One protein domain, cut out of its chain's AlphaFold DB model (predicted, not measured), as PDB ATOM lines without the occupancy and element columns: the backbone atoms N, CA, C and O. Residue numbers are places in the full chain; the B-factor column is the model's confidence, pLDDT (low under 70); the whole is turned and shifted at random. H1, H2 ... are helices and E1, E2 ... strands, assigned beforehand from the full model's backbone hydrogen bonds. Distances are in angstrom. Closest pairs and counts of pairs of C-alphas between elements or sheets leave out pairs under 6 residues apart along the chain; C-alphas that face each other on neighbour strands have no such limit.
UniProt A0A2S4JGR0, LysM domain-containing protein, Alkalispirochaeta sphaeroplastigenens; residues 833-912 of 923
ATOM      1  N   ARG A 833     233.705 171.436 142.192       91.69
ATOM      2  CA  ARG A 833     234.391 170.658 141.153       91.69
ATOM      3  C   ARG A 833     234.040 169.169 141.211       91.69
ATOM      4  O   ARG A 833     233.824 168.581 140.160       91.69
ATOM      5  N   ASP A 834     233.969 168.565 142.394       93.44
ATOM      6  CA  ASP A 834     233.665 167.134 142.542       93.44
ATOM      7  C   ASP A 834     232.238 166.819 142.088       93.44
ATOM      8  O   ASP A 834     232.024 165.867 141.339       93.44
ATOM      9  N   ILE A 835     231.276 167.664 142.477       95.00
ATOM     10  CA  ILE A 835     229.876 167.505 142.073       95.00
ATOM     11  C   ILE A 835     229.730 167.740 140.562       95.00
ATOM     12  O   ILE A 835     229.063 166.952 139.898       95.00
ATOM     13  N   LEU A 836     230.411 168.739 139.980       94.12
ATOM     14  CA  LEU A 836     230.442 168.948 138.525       94.12
ATOM     15  C   LEU A 836     231.012 167.730 137.773       94.12
ATOM     16  O   LEU A 836     230.440 167.309 136.769       94.12
ATOM     17  N   LEU A 837     232.103 167.135 138.269       92.94
ATOM     18  CA  LEU A 837     232.705 165.933 137.686       92.94
ATOM     19  C   LEU A 837     231.759 164.722 137.765       92.94
ATOM     20  O   LEU A 837     231.539 164.055 136.754       92.94
ATOM     21  N   ALA A 838     231.128 164.481 138.919       94.94
ATOM     22  CA  ALA A 838     230.112 163.435 139.070       94.94
ATOM     23  C   ALA A 838     228.885 163.678 138.169       94.94
ATOM     24  O   ALA A 838     228.372 162.744 137.554       94.94
ATOM     25  N   THR A 839     228.450 164.935 138.035       95.94
ATOM     26  CA  THR A 839     227.319 165.323 137.179       95.94
ATOM     27  C   THR A 839     227.625 165.073 135.703       95.94
ATOM     28  O   THR A 839     226.778 164.547 134.986       95.94
ATOM     29  N   ASN A 840     228.843 165.383 135.250       94.19
ATOM     30  CA  ASN A 840     229.279 165.125 133.877       94.19
ATOM     31  C   ASN A 840     229.422 163.624 133.577       94.19
ATOM     32  O   ASN A 840     229.014 163.191 132.501       94.19
ATOM     33  N   TRP A 841     229.917 162.823 134.527       93.50
ATOM     34  CA  TRP A 841     229.963 161.360 134.396       93.50
ATOM     35  C   TRP A 841     228.548 160.772 134.269       93.50
ATOM     36  O   TRP A 841     228.275 160.011 133.339       93.50
ATOM     37  N   ILE A 842     227.617 161.180 135.141       95.38
ATOM     38  CA  ILE A 842     226.205 160.765 135.068       95.38
ATOM     39  C   ILE A 842     225.576 161.198 133.736       95.38
ATOM     40  O   ILE A 842     224.878 160.399 133.111       95.38
ATOM     41  N   ALA A 843     225.841 162.422 133.267       95.31
ATOM     42  CA  ALA A 843     225.347 162.908 131.981       95.31
ATOM     43  C   ALA A 843     225.797 161.996 130.827       95.31
ATOM     44  O   ALA A 843     224.961 161.417 130.130       95.31
ATOM     45  N   GLN A 844     227.111 161.803 130.684       93.44
ATOM     46  CA  GLN A 844     227.710 161.041 129.588       93.44
ATOM     47  C   GLN A 844     227.303 159.562 129.604       93.44
ATOM     48  O   GLN A 844     226.945 159.016 128.559       93.44
ATOM     49  N   GLY A 845     227.266 158.918 130.780       93.31
ATOM     50  CA  GLY A 845     226.827 157.521 130.918       93.31
ATOM     51  C   GLY A 845     225.388 157.274 130.439       93.31
ATOM     52  O   GLY A 845     225.066 156.182 129.960       93.31
ATOM     53  N   ASN A 846     224.553 158.316 130.490       94.94
ATOM     54  CA  ASN A 846     223.146 158.304 130.089       94.94
ATOM     55  C   ASN A 846     222.886 158.991 128.733       94.94
ATOM     56  O   ASN A 846     221.734 159.209 128.366       94.94
ATOM     57  N   GLY A 847     223.936 159.304 127.963       94.00
ATOM     58  CA  GLY A 847     223.819 159.864 126.610       94.00
ATOM     59  C   GLY A 847     223.535 161.369 126.538       94.00
ATOM     60  O   GLY A 847     223.273 161.883 125.452       94.00
ATOM     61  N   TYR A 848     223.606 162.085 127.661       94.50
ATOM     62  CA  TYR A 848     223.598 163.546 127.690       94.50
ATOM     63  C   TYR A 848     225.012 164.098 127.459       94.50
ATOM     64  O   TYR A 848     226.016 163.472 127.806       94.50
ATOM     65  N   ALA A 849     225.102 165.310 126.918       90.06
ATOM     66  CA  ALA A 849     226.350 166.060 126.893       90.06
ATOM     67  C   ALA A 849     226.768 166.465 128.326       90.06
ATOM     68  O   ALA A 849     225.903 166.658 129.184       90.06
ATOM     69  N   PRO A 850     228.074 166.642 128.610       92.00
ATOM     70  CA  PRO A 850     228.514 167.257 129.863       92.00
ATOM     71  C   PRO A 850     227.975 168.694 129.985       92.00
ATOM     72  O   PRO A 850     227.616 169.324 128.987       92.00
ATOM     73  N   ILE A 851     227.943 169.245 131.201       87.38
ATOM     74  CA  ILE A 851     227.537 170.636 131.444       87.38
ATOM     75  C   ILE A 851     228.450 171.582 130.646       87.38
ATOM     76  O   ILE A 851     229.671 171.552 130.792       87.38
ATOM     77  N   GLY A 852     227.840 172.409 129.790       84.62
ATOM     78  CA  GLY A 852     228.524 173.271 128.817       84.62
ATOM     79  C   GLY A 852     228.629 172.692 127.396       84.62
ATOM     80  O   GLY A 852     228.996 173.419 126.477       84.62
ATOM     81  N   GLY A 853     228.284 171.416 127.190       87.06
ATOM     82  CA  GLY A 853     228.160 170.791 125.871       87.06
ATOM     83  C   GLY A 853     226.864 171.165 125.138       87.06
ATOM     84  O   GLY A 853     225.912 171.663 125.737       87.06
ATOM     85  N   THR A 854     226.826 170.941 123.822       77.06
ATOM     86  CA  THR A 854     225.846 171.589 122.930       77.06
ATOM     87  C   THR A 854     224.504 170.871 122.760       77.06
ATOM     88  O   THR A 854     223.519 171.569 122.549       77.06
ATOM     89  N   VAL A 855     224.430 169.533 122.846       81.06
ATOM     90  CA  VAL A 855     223.190 168.714 122.958       81.06
ATOM     91  C   VAL A 855     223.563 167.218 123.100       81.06
ATOM     92  O   VAL A 855     224.603 166.832 122.565       81.06
ATOM     93  N   PRO A 856     222.747 166.357 123.753       75.69
ATOM     94  CA  PRO A 856     221.542 166.666 124.532       75.69
ATOM     95  C   PRO A 856     221.891 167.362 125.847       75.69
ATOM     96  O   PRO A 856     222.853 166.982 126.506       75.69
ATOM     97  N   SER A 857     221.127 168.379 126.248       81.44
ATOM     98  CA  SER A 857     221.456 169.139 127.460       81.44
ATOM     99  C   SER A 857     221.246 168.295 128.729       81.44
ATOM    100  O   SER A 857     220.162 167.729 128.886       81.44
ATOM    101  N   PRO A 858     222.196 168.254 129.685       80.44
ATOM    102  CA  PRO A 858     222.024 167.546 130.961       80.44
ATOM    103  C   PRO A 858     220.947 168.180 131.863       80.44
ATOM    104  O   PRO A 858     220.566 167.606 132.881       80.44
ATOM    105  N   HIS A 859     220.422 169.348 131.480       81.69
ATOM    106  CA  HIS A 859     219.244 169.967 132.087       81.69
ATOM    107  C   HIS A 859     217.911 169.357 131.599       81.69
ATOM    108  O   HIS A 859     216.857 169.747 132.089       81.69
ATOM    109  N   TRP A 860     217.925 168.409 130.651       87.88
ATOM    110  CA  TRP A 860     216.734 167.734 130.107       87.88
ATOM    111  C   TRP A 860     216.469 166.371 130.769       87.88
ATOM    112  O   TRP A 860     216.236 165.359 130.098       87.88
ATOM    113  N   ILE A 861     216.512 166.337 132.101       94.44
ATOM    114  CA  ILE A 861     215.953 165.224 132.872       94.44
ATOM    115  C   ILE A 861     214.518 165.552 133.274       94.44
ATOM    116  O   ILE A 861     214.224 166.667 133.696       94.44
ATOM    117  N   PHE A 862     213.627 164.573 133.138       95.50
ATOM    118  CA  PHE A 862     212.208 164.716 133.456       95.50
ATOM    119  C   PHE A 862     211.794 163.674 134.504       95.50
ATOM    120  O   PHE A 862     212.388 162.592 134.546       95.50
ATOM    121  N   PRO A 863     210.787 163.956 135.353       96.38
ATOM    122  CA  PRO A 863     210.293 162.985 136.326       96.38
ATOM    123  C   PRO A 863     209.844 161.686 135.647       96.38
ATOM    124  O   PRO A 863     209.138 161.713 134.641       96.38
ATOM    125  N   GLY A 864     210.264 160.548 136.194       95.62
ATOM    126  CA  GLY A 864     210.070 159.226 135.595       95.62
ATOM    127  C   GLY A 864     211.209 158.757 134.679       95.62
ATOM    128  O   GLY A 864     211.282 157.557 134.407       95.62
ATOM    129  N   ASN A 865     212.139 159.630 134.262       96.75
ATOM    130  CA  ASN A 865     213.360 159.192 133.577       96.75
ATOM    131  C   ASN A 865     214.145 158.222 134.473       96.75
ATOM    132  O   ASN A 865     214.307 158.462 135.673       96.75
ATOM    133  N   ARG A 866     214.687 157.158 133.875       97.12
ATOM    134  CA  ARG A 866     215.681 156.295 134.522       97.12
ATOM    135  C   ARG A 866     217.084 156.717 134.113       97.12
ATOM    136  O   ARG A 866     217.332 156.945 132.934       97.12
ATOM    137  N   ILE A 867     217.966 156.820 135.100       97.25
ATOM    138  CA  ILE A 867     219.352 157.267 134.971       97.25
ATOM    139  C   ILE A 867     220.237 156.242 135.678       97.25
ATOM    140  O   ILE A 867     220.043 155.974 136.861       97.25
ATOM    141  N   GLU A 868     221.204 155.664 134.976       97.06
ATOM    142  CA  GLU A 868     222.228 154.801 135.570       97.06
ATOM    143  C   GLU A 868     223.297 155.668 136.252       97.06
ATOM    144  O   GLU A 868     223.876 156.566 135.636       97.06
ATOM    145  N   LEU A 869     223.537 155.432 137.542       96.88
ATOM    146  CA  LEU A 869     224.595 156.087 138.315       96.88
ATOM    147  C   LEU A 869     225.949 155.379 138.091       96.88
ATOM    148  O   LEU A 869     225.967 154.227 137.654       96.88
ATOM    149  N   PRO A 870     227.100 156.011 138.411       93.62
ATOM    150  CA  PRO A 870     228.426 155.455 138.115       93.62
ATOM    151  C   PRO A 870     228.754 154.112 138.786       93.62
ATOM    152  O   PRO A 870     229.652 153.408 138.335       93.62
ATOM    153  N   ASP A 871     228.027 153.731 139.840       92.56
ATOM    154  CA  ASP A 871     228.135 152.415 140.484       92.56
ATOM    155  C   ASP A 871     227.256 151.326 139.833       92.56
ATOM    156  O   ASP A 871     227.248 150.184 140.298       92.56
ATOM    157  N   GLY A 872     226.533 151.663 138.760       94.50
ATOM    158  CA  GLY A 872     225.582 150.803 138.054       94.50
ATOM    159  C   GLY A 872     224.165 150.802 138.639       94.50
ATOM    160  O   GLY A 872     223.314 150.063 138.146       94.50
ATOM    161  N   THR A 873     223.874 151.592 139.680       95.25
ATOM    162  CA  THR A 873     222.519 151.641 140.255       95.25
ATOM    163  C   THR A 873     221.577 152.507 139.413       95.25
ATOM    164  O   THR A 873     221.896 153.638 139.051       95.25
ATOM    165  N   ALA A 874     220.387 151.986 139.106       96.69
ATOM    166  CA  ALA A 874     219.368 152.725 138.366       96.69
ATOM    167  C   ALA A 874     218.575 153.656 139.299       96.69
ATOM    168  O   ALA A 874     217.823 153.203 140.165       96.69
ATOM    169  N   TYR A 875     218.705 154.959 139.084       97.38
ATOM    170  CA  TYR A 875     217.933 156.006 139.742       97.38
ATOM    171  C   TYR A 875     216.701 156.376 138.904       97.38
ATOM    172  O   TYR A 875     216.773 156.407 137.677       97.38
ATOM    173  N   THR A 876     215.563 156.663 139.542       97.88
ATOM    174  CA  THR A 876     214.375 157.212 138.859       97.88
ATOM    175  C   THR A 876     214.180 158.655 139.307       97.88
ATOM    176  O   THR A 876     214.007 158.903 140.497       97.88
ATOM    177  N   VAL A 877     214.229 159.584 138.355       97.31
ATOM    178  CA  VAL A 877     214.123 161.034 138.579       97.31
ATOM    179  C   VAL A 877     212.747 161.383 139.146       97.31
ATOM    180  O   VAL A 877     211.731 160.937 138.606       97.31
ATOM    181  N   VAL A 878     212.694 162.204 140.197       95.44
ATOM    182  CA  VAL A 878     211.440 162.732 140.765       95.44
ATOM    183  C   VAL A 878     211.241 164.219 140.443       95.44
ATOM    184  O   VAL A 878     212.130 164.898 139.932       95.44
ATOM    185  N   ALA A 879     210.043 164.749 140.706       91.19
ATOM    186  CA  ALA A 879     209.767 166.173 140.524       91.19
ATOM    187  C   ALA A 879     210.660 167.031 141.441       91.19
ATOM    188  O   ALA A 879     210.714 166.800 142.648       91.19
ATOM    189  N   GLY A 880     211.349 168.016 140.858       91.19
ATOM    190  CA  GLY A 880     212.317 168.873 141.553       91.19
ATOM    191  C   GLY A 880     213.769 168.377 141.520       91.19
ATOM    192  O   GLY A 880     214.654 169.092 141.986       91.19
ATOM    193  N   ASP A 881     214.047 167.200 140.952       96.62
ATOM    194  CA  ASP A 881     215.424 166.740 140.779       96.62
ATOM    195  C   ASP A 881     216.204 167.538 139.730       96.62
ATOM    196  O   ASP A 881     215.694 167.930 138.682       96.62
ATOM    197  N   THR A 882     217.501 167.684 139.991       96.44
ATOM    198  CA  THR A 882     218.496 168.162 139.029       96.44
ATOM    199  C   THR A 882     219.629 167.147 138.946       96.44
ATOM    200  O   THR A 882     219.924 166.463 139.928       96.44
ATOM    201  N   LEU A 883     220.309 167.062 137.797       95.69
ATOM    202  CA  LEU A 883     221.431 166.131 137.631       95.69
ATOM    203  C   LEU A 883     222.549 166.390 138.662       95.69
ATOM    204  O   LEU A 883     223.178 165.452 139.138       95.69
ATOM    205  N   TRP A 884     222.707 167.655 139.068       96.00
ATOM    206  CA  TRP A 884     223.592 168.104 140.145       96.00
ATOM    207  C   TRP A 884     223.203 167.530 141.515       96.00
ATOM    208  O   TRP A 884     224.030 166.920 142.186       96.00
ATOM    209  N   GLY A 885     221.933 167.665 141.919       95.75
ATOM    210  CA  GLY A 885     221.441 167.108 143.185       95.75
ATOM    211  C   GLY A 885     221.455 165.576 143.211       95.75
ATOM    212  O   GLY A 885     221.694 164.974 144.257       95.75
ATOM    213  N   ILE A 886     221.266 164.925 142.058       97.31
ATOM    214  CA  ILE A 886     221.456 163.475 141.913       97.31
ATOM    215  C   ILE A 886     222.937 163.110 142.106       97.31
ATOM    216  O   ILE A 886     223.235 162.179 142.853       97.31
ATOM    217  N   ALA A 887     223.864 163.856 141.495       96.81
ATOM    218  CA  ALA A 887     225.307 163.636 141.605       96.81
ATOM    219  C   ALA A 887     225.847 163.842 143.031       96.81
ATOM    220  O   ALA A 887     226.641 163.035 143.512       96.81
ATOM    221  N   GLU A 888     225.383 164.876 143.733       96.50
ATOM    222  CA  GLU A 888     225.729 165.139 145.133       96.50
ATOM    223  C   GLU A 888     225.249 164.007 146.056       96.50
ATOM    224  O   GLU A 888     226.035 163.448 146.826       96.50
ATOM    225  N   ARG A 889     223.981 163.587 145.925       96.19
ATOM    226  CA  ARG A 889     223.440 162.445 146.684       96.19
ATOM    227  C   ARG A 889     224.145 161.133 146.336       96.19
ATOM    228  O   ARG A 889     224.353 160.313 147.229       96.19
ATOM    229  N   PHE A 890     224.544 160.940 145.075       96.31
ATOM    230  CA  PHE A 890     225.371 159.806 144.660       96.31
ATOM    231  C   PHE A 890     226.733 159.818 145.366       96.31
ATOM    232  O   PHE A 890     227.079 158.811 145.974       96.31
ATOM    233  N   LEU A 891     227.469 160.936 145.360       95.25
ATOM    234  CA  LEU A 891     228.772 161.047 146.030       95.25
ATOM    235  C   LEU A 891     228.668 160.770 147.537       95.25
ATOM    236  O   LEU A 891     229.429 159.961 148.067       95.25
ATOM    237  N   ILE A 892     227.694 161.382 148.218       93.62
ATOM    238  CA  ILE A 892     227.449 161.166 149.654       93.62
ATOM    239  C   ILE A 892     227.140 159.690 149.945       93.62
ATOM    240  O   ILE A 892     227.676 159.129 150.900       93.62
ATOM    241  N   ARG A 893     226.310 159.040 149.116       95.19
ATOM    242  CA  ARG A 893     225.976 157.619 149.273       95.19
ATOM    243  C   ARG A 893     227.191 156.719 149.012       95.19
ATOM    244  O   ARG A 893     227.566 155.929 149.874       95.19
ATOM    245  N   PHE A 894     227.828 156.875 147.855       93.88
ATOM    246  CA  PHE A 894     228.946 156.053 147.392       93.88
ATOM    247  C   PHE A 894     230.130 156.075 148.366       93.88
ATOM    248  O   PHE A 894     230.706 155.030 148.653       93.88
ATOM    249  N   PHE A 895     230.473 157.235 148.931       91.94
ATOM    250  CA  PHE A 895     231.590 157.353 149.877       91.94
ATOM    251  C   PHE A 895     231.258 156.997 151.328       91.94
ATOM    252  O   PHE A 895     232.169 156.774 152.120       91.94
ATOM    253  N   ARG A 896     229.974 156.886 151.675       90.12
ATOM    254  CA  ARG A 896     229.533 156.266 152.932       90.12
ATOM    255  C   ARG A 896     229.568 154.735 152.856       90.12
ATOM    256  O   ARG A 896     229.766 154.082 153.873       90.12
ATOM    257  N   GLU A 897     229.344 154.174 151.667       90.00
ATOM    258  CA  GLU A 897     229.167 152.730 151.441       90.00
ATOM    259  C   GLU A 897     230.410 152.018 150.872       90.00
ATOM    260  O   GLU A 897     230.501 150.795 150.962       90.00
ATOM    261  N   SER A 898     231.384 152.748 150.317       86.69
ATOM    262  CA  SER A 898     232.624 152.187 149.757       86.69
ATOM    263  C   SER A 898     233.852 152.395 150.654       86.69
ATOM    264  O   SER A 898     233.878 153.229 151.556       86.69
ATOM    265  N   LEU A 899     234.915 151.631 150.378       89.19
ATOM    266  CA  LEU A 899     236.232 151.794 151.012       89.19
ATOM    267  C   LEU A 899     237.113 152.862 150.332       89.19
ATOM    268  O   LEU A 899     238.261 153.049 150.740       89.19
ATOM    269  N   TRP A 900     236.610 153.515 149.282       86.62
ATOM    270  CA  TRP A 900     237.362 154.477 148.475       86.62
ATOM    271  C   TRP A 900     237.502 155.816 149.206       86.62
ATOM    272  O   TRP A 900     236.703 156.168 150.073       86.62
ATOM    273  N   LYS A 901     238.508 156.603 148.827       90.62
ATOM    274  CA  LYS A 901     238.724 157.968 149.316       90.62
ATOM    275  C   LYS A 901     238.294 158.998 148.262       90.62
ATOM    276  O   LYS A 901     238.395 158.720 147.067       90.62
ATOM    277  N   PRO A 902     237.890 160.219 148.661       87.25
ATOM    278  CA  PRO A 902     237.562 161.306 147.728       87.25
ATOM    279  C   PRO A 902     238.660 161.603 146.690       87.25
ATOM    280  O   PRO A 902     238.370 162.040 145.578       87.25
ATOM    281  N   GLN A 903     239.927 161.358 147.038       87.12
ATOM    282  CA  GLN A 903     241.075 161.464 146.135       87.12
ATOM    283  C   GLN A 903     241.019 160.443 144.989       87.12
ATOM    284  O   GLN A 903     241.330 160.801 143.857       87.12
ATOM    285  N   ASP A 904     240.581 159.214 145.260       87.00
ATOM    286  CA  ASP A 904     240.607 158.102 144.305       87.00
ATOM    287  C   ASP A 904     239.601 158.355 143.162       87.00
ATOM    288  O   ASP A 904     239.926 158.205 141.986       87.00
ATOM    289  N   PHE A 905     238.405 158.866 143.492       86.00
ATOM    290  CA  PHE A 905     237.421 159.330 142.500       86.00
ATOM    291  C   PHE A 905     237.938 160.515 141.677       86.00
ATOM    292  O   PHE A 905     237.759 160.537 140.459       86.00
ATOM    293  N   ARG A 906     238.613 161.486 142.313       86.44
ATOM    294  CA  ARG A 906     239.235 162.605 141.587       86.44
ATOM    295  C   ARG A 906     240.290 162.115 140.603       86.44
ATOM    296  O   ARG A 906     240.355 162.660 139.509       86.44
ATOM    297  N   GLU A 907     241.093 161.115 140.968       86.25
ATOM    298  CA  GLU A 907     242.097 160.545 140.070       86.25
ATOM    299  C   GLU A 907     241.444 159.797 138.899       86.25
ATOM    300  O   GLU A 907     241.808 160.051 137.755       86.25
ATOM    301  N   ILE A 908     240.435 158.960 139.158       82.94
ATOM    302  CA  ILE A 908     239.710 158.211 138.118       82.94
ATOM    303  C   ILE A 908     239.065 159.157 137.096       82.94
ATOM    304  O   ILE A 908     239.295 159.008 135.898       82.94
ATOM    305  N   VAL A 909     238.330 160.185 137.539       80.31
ATOM    306  CA  VAL A 909     237.718 161.136 136.593       80.31
ATOM    307  C   VAL A 909     238.772 162.026 135.916       80.31
ATOM    308  O   VAL A 909     238.614 162.375 134.749       80.31
ATOM    309  N   ALA A 910     239.882 162.361 136.587       77.25
ATOM    310  CA  ALA A 910     240.964 163.151 135.985       77.25
ATOM    311  C   ALA A 910     241.769 162.409 134.904       77.25
ATOM    312  O   ALA A 910     242.496 163.061 134.155       77.25
ATOM    313  N   ARG A 911     241.646 161.080 134.802       80.62
ATOM    314  CA  ARG A 911     242.201 160.293 133.688       80.62
ATOM    315  C   ARG A 911     241.298 160.273 132.451       80.62
ATOM    316  O   ARG A 911     241.710 159.746 131.426       80.62
ATOM    317  N   GLU A 912     240.068 160.786 132.564       66.06
ATOM    318  CA  GLU A 912     238.976 160.613 131.588       66.06
ATOM    319  C   GLU A 912     238.662 159.133 131.262       66.06
ATOM    320  O   GLU A 912     237.926 158.829 130.324       66.06
TER     321      GLU A 912
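AT A GLANCE: This is residues 833 to 912 of the 923 residues of the protein "LysM domain-containing protein" of Alkalispirochaeta sphaeroplastigenens (UniProt A0A2S4JGR0). A small two-strand hairpin, E1 and E2, sits beside a core of two crossed helices, H1 and H2, with a third helix, H3, at the far end. The 80 printed residues, mostly helix by class, hold H1, E1, E2, H2 and H3 in that order, the sheet antiparallel. The whole is compact, with a radius of gyration of the C-alphas of 12.2 A and spans of 32 by 25 by 18 A.

HOW THE PARTS SIT: E1, residues 866 to 868, and E2, residues 874 to 876, form an antiparallel hairpin, with N 867 and O 875 2.9 A apart. The closest C-alphas of E1 and H1, residues 833 to 845, are those of Glu 868 and Gly 845, 7.1 A apart. H1 touches H2, residues 883 to 897, about perpendicular at 77 degrees, the C-alphas of Thr 839 and Ala 887 closest at 5.1 A. H3, residues 902 to 910, is close to H1 but not clearly touching, the C-alphas of Val 909 and Leu 837 closest at 7.0 A. Every O i to N i+4 pair in H1, H2 and H3 is within hydrogen-bond range.

IN THESE COORDINATES: H1 begins at C-alpha 833 (234.391, 170.658, 141.153) and is 18.3 A long; H2 is 20.7 A. H3 ends at C-alpha 910 (240.964, 163.151, 135.985).

THE WHOLE: The printed part has no cut. H1 to E1 is a long link, residues 846 to 865. Residues 896 to 901 stand free, and residue 912 is under pLDDT 70.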